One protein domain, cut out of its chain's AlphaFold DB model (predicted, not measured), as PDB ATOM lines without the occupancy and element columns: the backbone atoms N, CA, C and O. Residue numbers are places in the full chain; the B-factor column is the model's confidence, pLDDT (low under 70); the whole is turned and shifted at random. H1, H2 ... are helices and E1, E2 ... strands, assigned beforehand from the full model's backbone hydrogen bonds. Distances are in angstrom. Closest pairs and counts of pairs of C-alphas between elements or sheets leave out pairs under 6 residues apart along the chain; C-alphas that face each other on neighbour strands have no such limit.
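Overview. This is residues 21 to 126 of the 145 residues of an uncharacterized protein of Chloroflexi bacterium (UniProt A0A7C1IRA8). A long helix, H1, is crossed near its middle by the first half of a second helix, H2, and a long, narrow two-stranded hairpin, E1 and E2, reaches away from the beginning of H2. Hairpin and H2 together make the longest axis, and residues 21 to 29 of H1, the hairpin's tip at residues 83 to 88 and residues 116 to 126 stick out as free ends of this open, armed shape. The printed part has 106 residues, with two named helices and two named strands in the order H1, E1, E2, H2; the sheet is E1 - E2, antiparallel, and the class is mixed. It is extended, with a radius of gyration of the C-alphas of 20.8 A and spans of 72 by 47 by 19 A, only just flat.

Along the chain. H1, residues 21 to 55, begins with C-alpha 21 at (173.824, 103.107, 201.072) and is 50.0 A long. E1, residues 70 to 79, is 23.6 A long and bends by 69 degrees at residue 73. E2, residues 92 to 100, is 23.7 A long. H2, residues 101 to 125, is 35.8 A long and ends with C-alpha 125 at (182.985, 107.571, 219.727).

Arrangement. H1 touches H2 with residues 34 to 42 alone, and H2 touches H1 with residues 103 to 111 alone. Their closest C-alphas, of Tyr 38 and Thr 107, are 5.4 A apart. They run opposite ways at a steep tilt of 53 degrees. H1 and E2 are apart. E1 and E2 form a hairpin at 166 degrees, with N 71 and O 99 at 2.8 A and N 78 and O 93 at 3.0 A, within hydrogen-bond range. Every O i to N i+4 pair is within range in H2, and 30 of 31 in H1.

Size, cuts and confidence. The C-alphas of Gly 86 and Asn 126, the two farthest apart, are 72.4 A apart. The printed part has no cut. The links H1 to E1 and E1 to E2 are long; E2 to H2 is tight. Mean pLDDT of the printed part is 81.4; residues 79 to 94 and residue 96 are under 70.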
ATOM      1  N   LEU A  21     174.201 101.693 201.103       82.19
ATOM      2  CA  LEU A  21     173.824 103.107 201.072       82.19
ATOM      3  C   LEU A  21     174.768 103.976 201.919       82.19
ATOM      4  O   LEU A  21     175.227 105.018 201.456       82.19
ATOM      5  N   TRP A  22     175.145 103.510 203.113       78.12
ATOM      6  CA  TRP A  22     176.069 104.231 203.994       78.12
ATOM      7  C   TRP A  22     177.502 104.260 203.452       78.12
ATOM      8  O   TRP A  22     178.220 105.239 203.662       78.12
ATOM      9  N   ARG A  23     177.909 103.239 202.682       76.69
ATOM     10  CA  ARG A  23     179.198 103.248 201.969       76.69
ATOM     11  C   ARG A  23     179.226 104.307 200.864       76.69
ATOM     12  O   ARG A  23     180.235 104.987 200.697       76.69
ATOM     13  N   GLY A  24     178.112 104.475 200.146       81.88
ATOM     14  CA  GLY A  24     177.966 105.497 199.108       81.88
ATOM     15  C   GLY A  24     178.041 106.919 199.665       81.88
ATOM     16  O   GLY A  24     178.787 107.742 199.137       81.88
ATOM     17  N   VAL A  25     177.341 107.186 200.773       85.00
ATOM     18  CA  VAL A  25     177.353 108.504 201.433       85.00
ATOM     19  C   VAL A  25     178.758 108.880 201.906       85.00
ATOM     20  O   VAL A  25     179.184 110.010 201.681       85.00
ATOM     21  N   GLY A  26     179.502 107.939 202.499       79.62
ATOM     22  CA  GLY A  26     180.886 108.179 202.925       79.62
ATOM     23  C   GLY A  26     181.842 108.460 201.762       79.62
ATOM     24  O   GLY A  26     182.693 109.339 201.855       79.62
ATOM     25  N   CYS A  27     181.685 107.752 200.642       82.88
ATOM     26  CA  CYS A  27     182.486 108.003 199.442       82.88
ATOM     27  C   CYS A  27     182.186 109.388 198.845       82.88
ATOM     28  O   CYS A  27     183.099 110.151 198.531       82.88
ATOM     29  N   PHE A  28     180.903 109.744 198.741       87.44
ATOM     30  CA  PHE A  28     180.482 111.034 198.201       87.44
ATOM     31  C   PHE A  28     180.922 112.207 199.082       87.44
ATOM     32  O   PHE A  28     181.425 113.206 198.569       87.44
ATOM     33  N   SER A  29     180.791 112.085 200.407       83.44
ATOM     34  CA  SER A  29     181.254 113.120 201.333       83.44
ATOM     35  C   SER A  29     182.769 113.290 201.271       83.44
ATOM     36  O   SER A  29     183.238 114.423 201.226       83.44
ATOM     37  N   PHE A  30     183.532 112.196 201.182       82.50
ATOM     38  CA  PHE A  30     184.982 112.251 201.004       82.50
ATOM     39  C   PHE A  30     185.376 112.965 199.706       82.50
ATOM     40  O   PHE A  30     186.267 113.818 199.712       82.50
ATOM     41  N   LEU A  31     184.684 112.675 198.599       87.00
ATOM     42  CA  LEU A  31     184.923 113.339 197.319       87.00
ATOM     43  C   LEU A  31     184.626 114.839 197.410       87.00
ATOM     44  O   LEU A  31     185.478 115.648 197.045       87.00
ATOM     45  N   LEU A  32     183.468 115.222 197.960       89.12
ATOM     46  CA  LEU A  32     183.122 116.630 198.174       89.12
ATOM     47  C   LEU A  32     184.149 117.343 199.051       89.12
ATOM     48  O   LEU A  32     184.541 118.467 198.744       89.12
ATOM     49  N   PHE A  33     184.610 116.691 200.115       88.19
ATOM     50  CA  PHE A  33     185.594 117.270 201.019       88.19
ATOM     51  C   PHE A  33     186.948 117.458 200.330       88.19
ATOM     52  O   PHE A  33     187.594 118.485 200.515       88.19
ATOM     53  N   THR A  34     187.352 116.503 199.492       86.00
ATOM     54  CA  THR A  34     188.604 116.566 198.726       86.00
ATOM     55  C   THR A  34     188.567 117.695 197.699       86.00
ATOM     56  O   THR A  34     189.496 118.496 197.625       86.00
ATOM     57  N   VAL A  35     187.469 117.808 196.946       87.69
ATOM     58  CA  VAL A  35     187.276 118.895 195.975       87.69
ATOM     59  C   VAL A  35     187.201 120.247 196.688       87.69
ATOM     60  O   VAL A  35     187.847 121.202 196.267       87.69
ATOM     61  N   GLY A  36     186.474 120.334 197.803       89.62
ATOM     62  CA  GLY A  36     186.391 121.551 198.613       89.62
ATOM     63  C   GLY A  36     187.747 121.986 199.178       89.62
ATOM     64  O   GLY A  36     188.088 123.165 199.103       89.62
ATOM     65  N   LEU A  37     188.549 121.038 199.680       89.56
ATOM     66  CA  LEU A  37     189.914 121.284 200.159       89.56
ATOM     67  C   LEU A  37     190.802 121.872 199.069       89.56
ATOM     68  O   LEU A  37     191.537 122.811 199.350       89.56
ATOM     69  N   TYR A  38     190.697 121.366 197.840       87.50
ATOM     70  CA  TYR A  38     191.482 121.865 196.715       87.50
ATOM     71  C   TYR A  38     191.254 123.359 196.478       87.50
ATOM     72  O   TYR A  38     192.202 124.146 196.470       87.50
ATOM     73  N   PHE A  39     189.991 123.783 196.387       89.50
ATOM     74  CA  PHE A  39     189.662 125.201 196.222       89.50
ATOM     75  C   PHE A  39     190.050 126.042 197.442       89.50
ATOM     76  O   PHE A  39     190.551 127.160 197.293       89.50
ATOM     77  N   LEU A  40     189.850 125.511 198.650       91.25
ATOM     78  CA  LEU A  40     190.185 126.209 199.890       91.25
ATOM     79  C   LEU A  40     191.693 126.447 200.015       91.25
ATOM     80  O   LEU A  40     192.114 127.543 200.372       91.25
ATOM     81  N   ILE A  41     192.514 125.459 199.672       90.06
ATOM     82  CA  ILE A  41     193.976 125.573 199.668       90.06
ATOM     83  C   ILE A  41     194.432 126.575 198.615       90.06
ATOM     84  O   ILE A  41     195.251 127.445 198.919       90.06
ATOM     85  N   GLY A  42     193.830 126.521 197.424       87.00
ATOM     86  CA  GLY A  42     194.047 127.509 196.375       87.00
ATOM     87  C   GLY A  42     193.816 128.940 196.882       87.00
ATOM     88  O   GLY A  42     194.644 129.836 196.672       87.00
ATOM     89  N   PHE A  43     192.728 129.157 197.622       89.94
ATOM     90  CA  PHE A  43     192.425 130.441 198.251       89.94
ATOM     91  C   PHE A  43     193.439 130.816 199.344       89.94
ATOM     92  O   PHE A  43     193.980 131.922 199.320       89.94
ATOM     93  N   VAL A  44     193.751 129.899 200.265       92.31
ATOM     94  CA  VAL A  44     194.678 130.140 201.385       92.31
ATOM     95  C   VAL A  44     196.071 130.515 200.888       92.31
ATOM     96  O   VAL A  44     196.620 131.511 201.346       92.31
ATOM     97  N   ILE A  45     196.632 129.786 199.921       89.69
ATOM     98  CA  ILE A  45     197.953 130.098 199.349       89.69
ATOM     99  C   ILE A  45     197.951 131.489 198.704       89.69
ATOM    100  O   ILE A  45     198.912 132.240 198.855       89.69
ATOM    101  N   THR A  46     196.856 131.872 198.038       90.12
ATOM    102  CA  THR A  46     196.712 133.222 197.472       90.12
ATOM    103  C   THR A  46     196.767 134.284 198.571       90.12
ATOM    104  O   THR A  46     197.525 135.246 198.455       90.12
ATOM    105  N   GLN A  47     196.021 134.090 199.662       92.12
ATOM    106  CA  GLN A  47     196.028 135.010 200.803       92.12
ATOM    107  C   GLN A  47     197.397 135.073 201.489       92.12
ATOM    108  O   GLN A  47     197.869 136.157 201.825       92.12
ATOM    109  N   VAL A  48     198.073 133.931 201.641       91.12
ATOM    110  CA  VAL A  48     199.435 133.851 202.187       91.12
ATOM    111  C   VAL A  48     200.417 134.624 201.312       91.12
ATOM    112  O   VAL A  48     201.224 135.382 201.841       91.12
ATOM    113  N   ASN A  49     200.334 134.492 199.987       91.94
ATOM    114  CA  ASN A  49     201.199 135.224 199.065       91.94
ATOM    115  C   ASN A  49     200.965 136.738 199.146       91.94
ATOM    116  O   ASN A  49     201.936 137.490 199.217       91.94
ATOM    117  N   ILE A  50     199.706 137.184 199.212       91.19
ATOM    118  CA  ILE A  50     199.355 138.604 199.386       91.19
ATOM    119  C   ILE A  50     199.897 139.136 200.720       91.19
ATOM    120  O   ILE A  50     200.551 140.177 200.758       91.19
ATOM    121  N   ALA A  51     199.684 138.405 201.815       91.62
ATOM    122  CA  ALA A  51     200.194 138.787 203.130       91.62
ATOM    123  C   ALA A  51     201.732 138.790 203.179       91.62
ATOM    124  O   ALA A  51     202.351 139.634 203.825       91.62
ATOM    125  N   ASN A  52     202.385 137.863 202.478       92.38
ATOM    126  CA  ASN A  52     203.838 137.801 202.444       92.38
ATOM    127  C   ASN A  52     204.451 138.950 201.627       92.38
ATOM    128  O   ASN A  52     205.540 139.415 201.950       92.38
ATOM    129  N   GLN A  53     203.751 139.466 200.617       87.25
ATOM    130  CA  GLN A  53     204.205 140.651 199.884       87.25
ATOM    131  C   GLN A  53     204.240 141.908 200.763       87.25
ATOM    132  O   GLN A  53     205.088 142.771 200.542       87.25
ATOM    133  N   THR A  54     203.367 142.005 201.775       88.38
ATOM    134  CA  THR A  54     203.305 143.174 202.666       88.38
ATOM    135  C   THR A  54     204.284 143.088 203.836       88.38
ATOM    136  O   THR A  54     204.890 144.097 204.181       88.38
ATOM    137  N   GLN A  55     204.468 141.906 204.437       88.50
ATOM    138  CA  GLN A  55     205.263 141.747 205.668       88.50
ATOM    139  C   GLN A  55     206.508 140.857 205.537       88.50
ATOM    140  O   GLN A  55     207.284 140.785 206.485       88.50
ATOM    141  N   ARG A  56     206.724 140.199 204.389       86.06
ATOM    142  CA  ARG A  56     207.862 139.300 204.101       86.06
ATOM    143  C   ARG A  56     208.238 138.391 205.279       86.06
ATOM    144  O   ARG A  56     209.327 138.496 205.837       86.06
ATOM    145  N   PHE A  57     207.333 137.487 205.643       91.44
ATOM    146  CA  PHE A  57     207.533 136.532 206.742       91.44
ATOM    147  C   PHE A  57     208.004 135.146 206.274       91.44
ATOM    148  O   PHE A  57     208.446 134.339 207.089       91.44
ATOM    149  N   LEU A  58     207.901 134.840 204.978       90.69
ATOM    150  CA  LEU A  58     208.369 133.571 204.431       90.69
ATOM    151  C   LEU A  58     209.911 133.514 204.377       90.69
ATOM    152  O   LEU A  58     210.571 134.540 204.180       90.69
ATOM    153  N   PRO A  59     210.513 132.316 204.531       89.94
ATOM    154  CA  PRO A  59     211.963 132.145 204.462       89.94
ATOM    155  C   PRO A  59     212.499 132.533 203.077       89.94
ATOM    156  O   PRO A  59     211.765 132.477 202.094       89.94
ATOM    157  N   SER A  60     213.793 132.878 202.982       86.94
ATOM    158  CA  SER A  60     214.447 133.374 201.748       86.94
ATOM    159  C   SER A  60     214.009 132.715 200.423       86.94
ATOM    160  O   SER A  60     213.674 133.464 199.509       86.94
ATOM    161  N   PRO A  61     213.929 131.373 200.276       88.19
ATOM    162  CA  PRO A  61     213.510 130.762 199.006       88.19
ATOM    163  C   PRO A  61     212.051 131.050 198.604       88.19
ATOM    164  O   PRO A  61     211.692 130.863 197.447       88.19
ATOM    165  N   LEU A  62     211.211 131.498 199.538       88.50
ATOM    166  CA  LEU A  62     209.781 131.757 199.363       88.50
ATOM    167  C   LEU A  62     209.417 133.233 199.590       88.50
ATOM    168  O   LEU A  62     208.239 133.574 199.675       88.50
ATOM    169  N   GLN A  63     210.399 134.135 199.683       87.19
ATOM    170  CA  GLN A  63     210.137 135.562 199.915       87.19
ATOM    171  C   GLN A  63     209.281 136.206 198.820       87.19
ATOM    172  O   GLN A  63     208.525 137.128 199.109       87.19
ATOM    173  N   ASN A  64     209.344 135.686 197.593       85.69
ATOM    174  CA  ASN A  64     208.518 136.139 196.470       85.69
ATOM    175  C   ASN A  64     207.120 135.485 196.441       85.69
ATOM    176  O   ASN A  64     206.344 135.735 195.521       85.69
ATOM    177  N   GLY A  65     206.790 134.676 197.451       87.00
ATOM    178  CA  GLY A  65     205.576 133.874 197.531       87.00
ATOM    179  C   GLY A  65     205.826 132.397 197.235       87.00
ATOM    180  O   GLY A  65     206.891 131.991 196.772       87.00
ATOM    181  N   ILE A  66     204.813 131.585 197.521       87.44
ATOM    182  CA  ILE A  66     204.755 130.176 197.152       87.44
ATOM    183  C   ILE A  66     204.650 130.112 195.620       87.44
ATOM    184  O   ILE A  66     203.678 130.652 195.071       87.44
ATOM    185  N   PRO A  67     205.637 129.512 194.927       85.19
ATOM    186  CA  PRO A  67     205.645 129.447 193.474       85.19
ATOM    187  C   PRO A  67     204.456 128.620 192.998       85.19
ATOM    188  O   PRO A  67     204.225 127.518 193.489       85.19
ATOM    189  N   ARG A  68     203.717 129.158 192.032       81.31
ATOM    190  CA  ARG A  68     202.615 128.469 191.366       81.31
ATOM    191  C   ARG A  68     203.006 128.161 189.939       81.31
ATOM    192  O   ARG A  68     203.456 129.051 189.220       81.31
ATOM    193  N   ALA A  69     202.839 126.907 189.545       78.25
ATOM    194  CA  ALA A  69     203.126 126.438 188.198       78.25
ATOM    195  C   ALA A  69     201.893 125.692 187.676       78.25
ATOM    196  O   ALA A  69     201.900 124.458 187.630       78.25
ATOM    197  N   PRO A  70     200.811 126.421 187.338       80.38
ATOM    198  CA  PRO A  70     199.604 125.798 186.825       80.38
ATOM    199  C   PRO A  70     199.923 125.100 185.502       80.38
ATOM    200  O   PRO A  70     200.402 125.717 184.552       80.38
ATOM    201  N   TYR A  71     199.665 123.797 185.445       80.38
ATOM    202  CA  TYR A  71     199.773 123.013 184.228       80.38
ATOM    203  C   TYR A  71     198.470 123.132 183.444       80.38
ATOM    204  O   TYR A  71     197.408 122.710 183.910       80.38
ATOM    205  N   THR A  72     198.546 123.722 182.257       81.88
ATOM    206  CA  THR A  72     197.398 123.910 181.373       81.88
ATOM    207  C   THR A  72     197.103 122.618 180.618       81.88
ATOM    208  O   THR A  72     197.921 122.161 179.825       81.88
ATOM    209  N   LEU A  73     195.938 122.019 180.863       75.06
ATOM    210  CA  LEU A  73     195.508 120.786 180.192       75.06
ATOM    211  C   LEU A  73     194.770 121.074 178.890       75.06
ATOM    212  O   LEU A  73     195.000 120.411 177.884       75.06
ATOM    213  N   ILE A  74     193.853 122.037 178.933       78.69
ATOM    214  CA  ILE A  74     193.037 122.426 177.791       78.69
ATOM    215  C   ILE A  74     193.012 123.945 177.771       78.69
ATOM    216  O   ILE A  74     192.595 124.578 178.745       78.69
ATOM    217  N   ASP A  75     193.472 124.501 176.658       76.31
ATOM    218  CA  ASP A  75     193.299 125.904 176.329       76.31
ATOM    219  C   ASP A  75     192.388 125.965 175.105       76.31
ATOM    220  O   ASP A  75     192.790 125.592 174.002       76.31
ATOM    221  N   TYR A  76     191.116 126.301 175.330       75.00
ATOM    222  CA  TYR A  76     190.147 126.444 174.250       75.00
ATOM    223  C   TYR A  76     189.834 127.919 174.053       75.00
ATOM    224  O   TYR A  76     189.330 128.599 174.954       75.00
ATOM    225  N   GLU A  77     190.143 128.399 172.855       74.88
ATOM    226  CA  GLU A  77     189.827 129.747 172.416       74.88
ATOM    227  C   GLU A  77     188.511 129.714 171.649       74.88
ATOM    228  O   GLU A  77     188.396 129.072 170.605       74.88
ATOM    229  N   ILE A  78     187.502 130.403 172.180       73.81
ATOM    230  CA  ILE A  78     186.256 130.630 171.457       73.81
ATOM    231  C   ILE A  78     186.386 131.998 170.791       73.81
ATOM    232  O   ILE A  78     186.430 133.003 171.511       73.81
ATOM    233  N   PRO A  79     186.468 132.064 169.450       64.06
ATOM    234  CA  PRO A  79     186.374 133.335 168.756       64.06
ATOM    235  C   PRO A  79     184.972 133.896 168.990       64.06
ATOM    236  O   PRO A  79     183.974 133.292 168.595       64.06
ATOM    237  N   ASP A  80     184.892 135.033 169.675       64.56
ATOM    238  CA  ASP A  80     183.628 135.716 169.909       64.56
ATOM    239  C   ASP A  80     183.296 136.498 168.630       64.56
ATOM    240  O   ASP A  80     183.846 137.569 168.371       64.56
ATOM    241  N   THR A  81     182.438 135.947 167.766       60.06
ATOM    242  CA  THR A  81     181.915 136.659 166.586       60.06
ATOM    243  C   THR A  81     180.851 137.669 167.015       60.06
ATOM    244  O   THR A  81     179.687 137.585 166.623       60.06
ATOM    245  N   GLY A  82     181.237 138.622 167.859       56.62
ATOM    246  CA  GLY A  82     180.448 139.811 168.132       56.62
ATOM    247  C   GLY A  82     180.643 140.798 166.989       56.62
ATOM    248  O   GLY A  82     181.650 141.498 166.952       56.62
ATOM    249  N   GLN A  83     179.696 140.856 166.048       52.97
ATOM    250  CA  GLN A  83     179.617 141.949 165.074       52.97
ATOM    251  C   GLN A  83     179.336 143.267 165.814       52.97
ATOM    252  O   GLN A  83     178.193 143.698 165.936       52.97
ATOM    253  N   ASN A  84     180.382 143.918 166.312       54.78
ATOM    254  CA  ASN A  84     180.315 145.320 166.693       54.78
ATOM    255  C   ASN A  84     180.576 146.141 165.429       54.78
ATOM    256  O   ASN A  84     181.667 146.084 164.862       54.78
ATOM    257  N   LEU A  85     179.555 146.866 164.959       58.09
ATOM    258  CA  LEU A  85     179.642 147.760 163.804       58.09
ATOM    259  C   LEU A  85     180.861 148.695 163.936       58.09
ATOM    260  O   LEU A  85     180.818 149.670 164.682       58.09
ATOM    261  N   GLY A  86     181.922 148.423 163.173       56.53
ATOM    262  CA  GLY A  86     182.980 149.392 162.869       56.53
ATOM    263  C   GLY A  86     184.328 149.220 163.573       56.53
ATOM    264  O   GLY A  86     185.261 149.933 163.217       56.53
ATOM    265  N   THR A  87     184.486 148.276 164.503       54.41
ATOM    266  CA  THR A  87     185.802 147.965 165.091       54.41
ATOM    267  C   THR A  87     185.944 146.465 165.299       54.41
ATOM    268  O   THR A  87     185.294 145.911 166.186       54.41
ATOM    269  N   ASP A  88     186.813 145.833 164.505       51.03
ATOM    270  CA  ASP A  88     187.268 144.446 164.672       51.03
ATOM    271  C   ASP A  88     188.076 144.315 165.973       51.03
ATOM    272  O   ASP A  88     189.303 144.228 165.982       51.03
ATOM    273  N   VAL A  89     187.390 144.340 167.114       52.75
ATOM    274  CA  VAL A  89     187.973 143.927 168.389       52.75
ATOM    275  C   VAL A  89     187.607 142.463 168.560       52.75
ATOM    276  O   VAL A  89     186.524 142.131 169.037       52.75
ATOM    277  N   VAL A  90     188.510 141.584 168.123       56.94
ATOM    278  CA  VAL A  90     188.412 140.142 168.362       56.94
ATOM    279  C   VAL A  90     188.512 139.921 169.872       56.94
ATOM    280  O   VAL A  90     189.600 139.874 170.444       56.94
ATOM    281  N   SER A  91     187.364 139.847 170.541       56.16
ATOM    282  CA  SER A  91     187.285 139.422 171.934       56.16
ATOM    283  C   SER A  91     187.508 137.912 171.964       56.16
ATOM    284  O   SER A  91     186.756 137.151 171.359       56.16
ATOM    285  N   ILE A  92     188.579 137.464 172.617       60.59
ATOM    286  CA  ILE A  92     188.891 136.039 172.757       60.59
ATOM    287  C   ILE A  92     188.389 135.600 174.129       60.59
ATOM    288  O   ILE A  92     188.960 135.973 175.157       60.59
ATOM    289  N   ARG A  93     187.327 134.789 174.167       61.50
ATOM    290  CA  ARG A  93     186.919 134.116 175.403       61.50
ATOM    291  C   ARG A  93     187.755 132.847 175.543       61.50
ATOM    292  O   ARG A  93     187.562 131.882 174.807       61.50
ATOM    293  N   ARG A  94     188.675 132.852 176.508       63.62
ATOM    294  CA  ARG A  94     189.547 131.715 176.813       63.62
ATOM    295  C   ARG A  94     188.989 130.914 177.989       63.62
ATOM    296  O   ARG A  94     188.750 131.471 179.060       63.62
ATOM    297  N   ILE A  95     188.762 129.616 177.789       71.00
ATOM    298  CA  ILE A  95     188.440 128.678 178.873       71.00
ATOM    299  C   ILE A  95     189.699 127.863 179.136       71.00
ATOM    300  O   ILE A  95     190.046 126.971 178.365       71.00
ATOM    301  N   THR A  96     190.386 128.188 180.227       69.00
ATOM    302  CA  THR A  96     191.629 127.524 180.609       69.00
ATOM    303  C   THR A  96     191.358 126.535 181.733       69.00
ATOM    304  O   THR A  96     191.001 126.928 182.845       69.00
ATOM    305  N   PHE A  97     191.546 125.246 181.461       74.75
ATOM    306  CA  PHE A  97     191.553 124.221 182.502       74.75
ATOM    307  C   PHE A  97     192.997 123.980 182.935       74.75
ATOM    308  O   PHE A  97     193.811 123.482 182.152       74.75
ATOM    309  N   SER A  98     193.329 124.374 184.164       77.75
ATOM    310  CA  SER A  98     194.691 124.281 184.694       77.75
ATOM    311  C   SER A  98     194.720 123.690 186.097       77.75
ATOM    312  O   SER A  98     193.782 123.869 186.877       77.75
ATOM    313  N   TRP A  99     195.743 122.878 186.365       79.19
ATOM    314  CA  TRP A  99     195.916 122.145 187.620       79.19
ATOM    315  C   TRP A  99     197.263 122.535 188.213       79.19
ATOM    316  O   TRP A  99     198.270 122.512 187.507       79.19
ATOM    317  N   ASP A 100     197.295 122.897 189.492       85.50
ATOM    318  CA  ASP A 100     198.538 123.256 190.174       85.50
ATOM    319  C   ASP A 100     199.005 122.091 191.055       85.50
ATOM    320  O   ASP A 100     198.299 121.647 191.965       85.50
ATOM    321  N   TRP A 101     200.214 121.585 190.790       85.62
ATOM    322  CA  TRP A 101     200.831 120.516 191.580       85.62
ATOM    323  C   TRP A 101     201.010 120.908 193.046       85.62
ATOM    324  O   TRP A 101     200.953 120.042 193.921       85.62
ATOM    325  N   VAL A 102     201.199 122.198 193.329       86.31
ATOM    326  CA  VAL A 102     201.320 122.710 194.693       86.31
ATOM    327  C   VAL A 102     199.986 122.573 195.416       86.31
ATOM    328  O   VAL A 102     199.933 121.942 196.474       86.31
ATOM    329  N   ASP A 103     198.900 123.067 194.818       85.44
ATOM    330  CA  ASP A 103     197.557 122.963 195.393       85.44
ATOM    331  C   ASP A 103     197.166 121.484 195.588       85.44
ATOM    332  O   ASP A 103     196.671 121.112 196.653       85.44
ATOM    333  N   LEU A 104     197.477 120.604 194.625       87.00
ATOM    334  CA  LEU A 104     197.252 119.155 194.746       87.00
ATOM    335  C   LEU A 104     198.042 118.524 195.900       87.00
ATOM    336  O   LEU A 104     197.484 117.741 196.669       87.00
ATOM    337  N   THR A 105     199.323 118.869 196.046       88.19
ATOM    338  CA  THR A 105     200.191 118.314 197.099       88.19
ATOM    339  C   THR A 105     199.699 118.721 198.483       88.19
ATOM    340  O   THR A 105     199.564 117.875 199.369       88.19
ATOM    341  N   PHE A 106     199.361 120.000 198.667       88.12
ATOM    342  CA  PHE A 106     198.763 120.469 199.913       88.12
ATOM    343  C   PHE A 106     197.403 119.808 200.156       88.12
ATOM    344  O   PHE A 106     197.125 119.394 201.279       88.12
ATOM    345  N   THR A 107     196.576 119.630 199.124       89.00
ATOM    346  CA  THR A 107     195.263 118.971 199.254       89.00
ATOM    347  C   THR A 107     195.404 117.529 199.714       89.00
ATOM    348  O   THR A 107     194.709 117.097 200.637       89.00
ATOM    349  N   LEU A 108     196.352 116.790 199.143       89.31
ATOM    350  CA  LEU A 108     196.658 115.433 199.576       89.31
ATOM    351  C   LEU A 108     197.150 115.415 201.031       89.31
ATOM    352  O   LEU A 108     196.666 114.629 201.840       89.31
ATOM    353  N   PHE A 109     198.058 116.319 201.395       91.19
ATOM    354  CA  PHE A 109     198.577 116.408 202.757       91.19
ATOM    355  C   PHE A 109     197.477 116.715 203.787       91.19
ATOM    356  O   PHE A 109     197.340 116.010 204.788       91.19
ATOM    357  N   PHE A 110     196.640 117.722 203.528       87.94
ATOM    358  CA  PHE A 110     195.534 118.081 204.416       87.94
ATOM    359  C   PHE A 110     194.451 117.005 204.472       87.94
ATOM    360  O   PHE A 110     193.900 116.763 205.545       87.94
ATOM    361  N   SER A 111     194.162 116.325 203.362       86.19
ATOM    362  CA  SER A 111     193.193 115.223 203.364       86.19
ATOM    363  C   SER A 111     193.683 114.029 204.192       86.19
ATOM    364  O   SER A 111     192.887 113.450 204.928       86.19
ATOM    365  N   LEU A 112     194.985 113.717 204.176       89.88
ATOM    366  CA  LEU A 112     195.584 112.708 205.062       89.88
ATOM    367  C   LEU A 112     195.466 113.090 206.541       89.88
ATOM    368  O   LEU A 112     195.088 112.250 207.359       89.88
ATOM    369  N   ILE A 113     195.740 114.351 206.889       90.75
ATOM    370  CA  ILE A 113     195.570 114.848 208.263       90.75
ATOM    371  C   ILE A 113     194.109 114.725 208.693       90.75
ATOM    372  O   ILE A 113     193.817 114.195 209.763       90.75
ATOM    373  N   LEU A 114     193.182 115.187 207.855       87.12
ATOM    374  CA  LEU A 114     191.758 115.142 208.155       87.12
ATOM    375  C   LEU A 114     191.258 113.700 208.316       87.12
ATOM    376  O   LEU A 114     190.482 113.410 209.225       87.12
ATOM    377  N   TYR A 115     191.735 112.789 207.468       86.44
ATOM    378  CA  TYR A 115     191.438 111.367 207.574       86.44
ATOM    379  C   TYR A 115     191.949 110.782 208.896       86.44
ATOM    380  O   TYR A 115     191.191 110.117 209.604       86.44
ATOM    381  N   ALA A 116     193.194 111.077 209.279       88.69
ATOM    382  CA  ALA A 116     193.751 110.640 210.556       88.69
ATOM    383  C   ALA A 116     192.924 111.163 211.744       88.69
ATOM    384  O   ALA A 116     192.599 110.400 212.656       88.69
ATOM    385  N   LEU A 117     192.507 112.433 211.705       89.94
ATOM    386  CA  LEU A 117     191.620 113.019 212.715       89.94
ATOM    387  C   LEU A 117     190.260 112.317 212.763       89.94
ATOM    388  O   LEU A 117     189.769 112.019 213.849       89.94
ATOM    389  N   MET A 118     189.666 111.997 211.611       86.06
ATOM    390  CA  MET A 118     188.410 111.245 211.549       86.06
ATOM    391  C   MET A 118     188.528 109.860 212.184       86.06
ATOM    392  O   MET A 118     187.639 109.469 212.939       86.06
ATOM    393  N   VAL A 119     189.619 109.132 211.931       85.19
ATOM    394  CA  VAL A 119     189.859 107.817 212.547       85.19
ATOM    395  C   VAL A 119     189.964 107.938 214.068       85.19
ATOM    396  O   VAL A 119     189.370 107.133 214.786       85.19
ATOM    397  N   ILE A 120     190.658 108.963 214.569       88.69
ATOM    398  CA  ILE A 120     190.774 109.226 216.010       88.69
ATOM    399  C   ILE A 120     189.398 109.522 216.617       88.69
ATOM    400  O   ILE A 120     189.012 108.890 217.599       88.69
ATOM    401  N   VAL A 121     188.634 110.441 216.021       88.38
ATOM    402  CA  VAL A 121     187.281 110.790 216.488       88.38
ATOM    403  C   VAL A 121     186.370 109.563 216.474       88.38
ATOM    404  O   VAL A 121     185.651 109.317 217.441       88.38
ATOM    405  N   TYR A 122     186.440 108.748 215.421       84.06
ATOM    406  CA  TYR A 122     185.676 107.509 215.332       84.06
ATOM    407  C   TYR A 122     186.054 106.515 216.436       84.06
ATOM    408  O   TYR A 122     185.161 105.941 217.052       84.06
ATOM    409  N   GLY A 123     187.348 106.349 216.728       82.31
ATOM    410  CA  GLY A 123     187.826 105.482 217.807       82.31
ATOM    411  C   GLY A 123     187.423 105.960 219.206       82.31
ATOM    412  O   GLY A 123     187.237 105.137 220.097       82.31
ATOM    413  N   ILE A 124     187.240 107.270 219.401       88.94
ATOM    414  CA  ILE A 124     186.723 107.835 220.657       88.94
ATOM    415  C   ILE A 124     185.217 107.580 220.796       88.94
ATOM    416  O   ILE A 124     184.757 107.231 221.880       88.94
ATOM    417  N   ILE A 125     184.446 107.757 219.717       89.81
ATOM    418  CA  ILE A 125     182.985 107.571 219.727       89.81
ATOM    419  C   ILE A 125     182.616 106.084 219.809       89.81
ATOM    420  O   ILE A 125     181.673 105.722 220.509       89.81
ATOM    421  N   ASN A 126     183.362 105.224 219.114       84.81
ATOM    422  CA  ASN A 126     183.178 103.776 219.088       84.81
ATOM    423  C   ASN A 126     184.431 103.091 219.643       84.81
ATOM    424  O   ASN A 126     185.186 102.481 218.877       84.81
TER     425      ASN A 126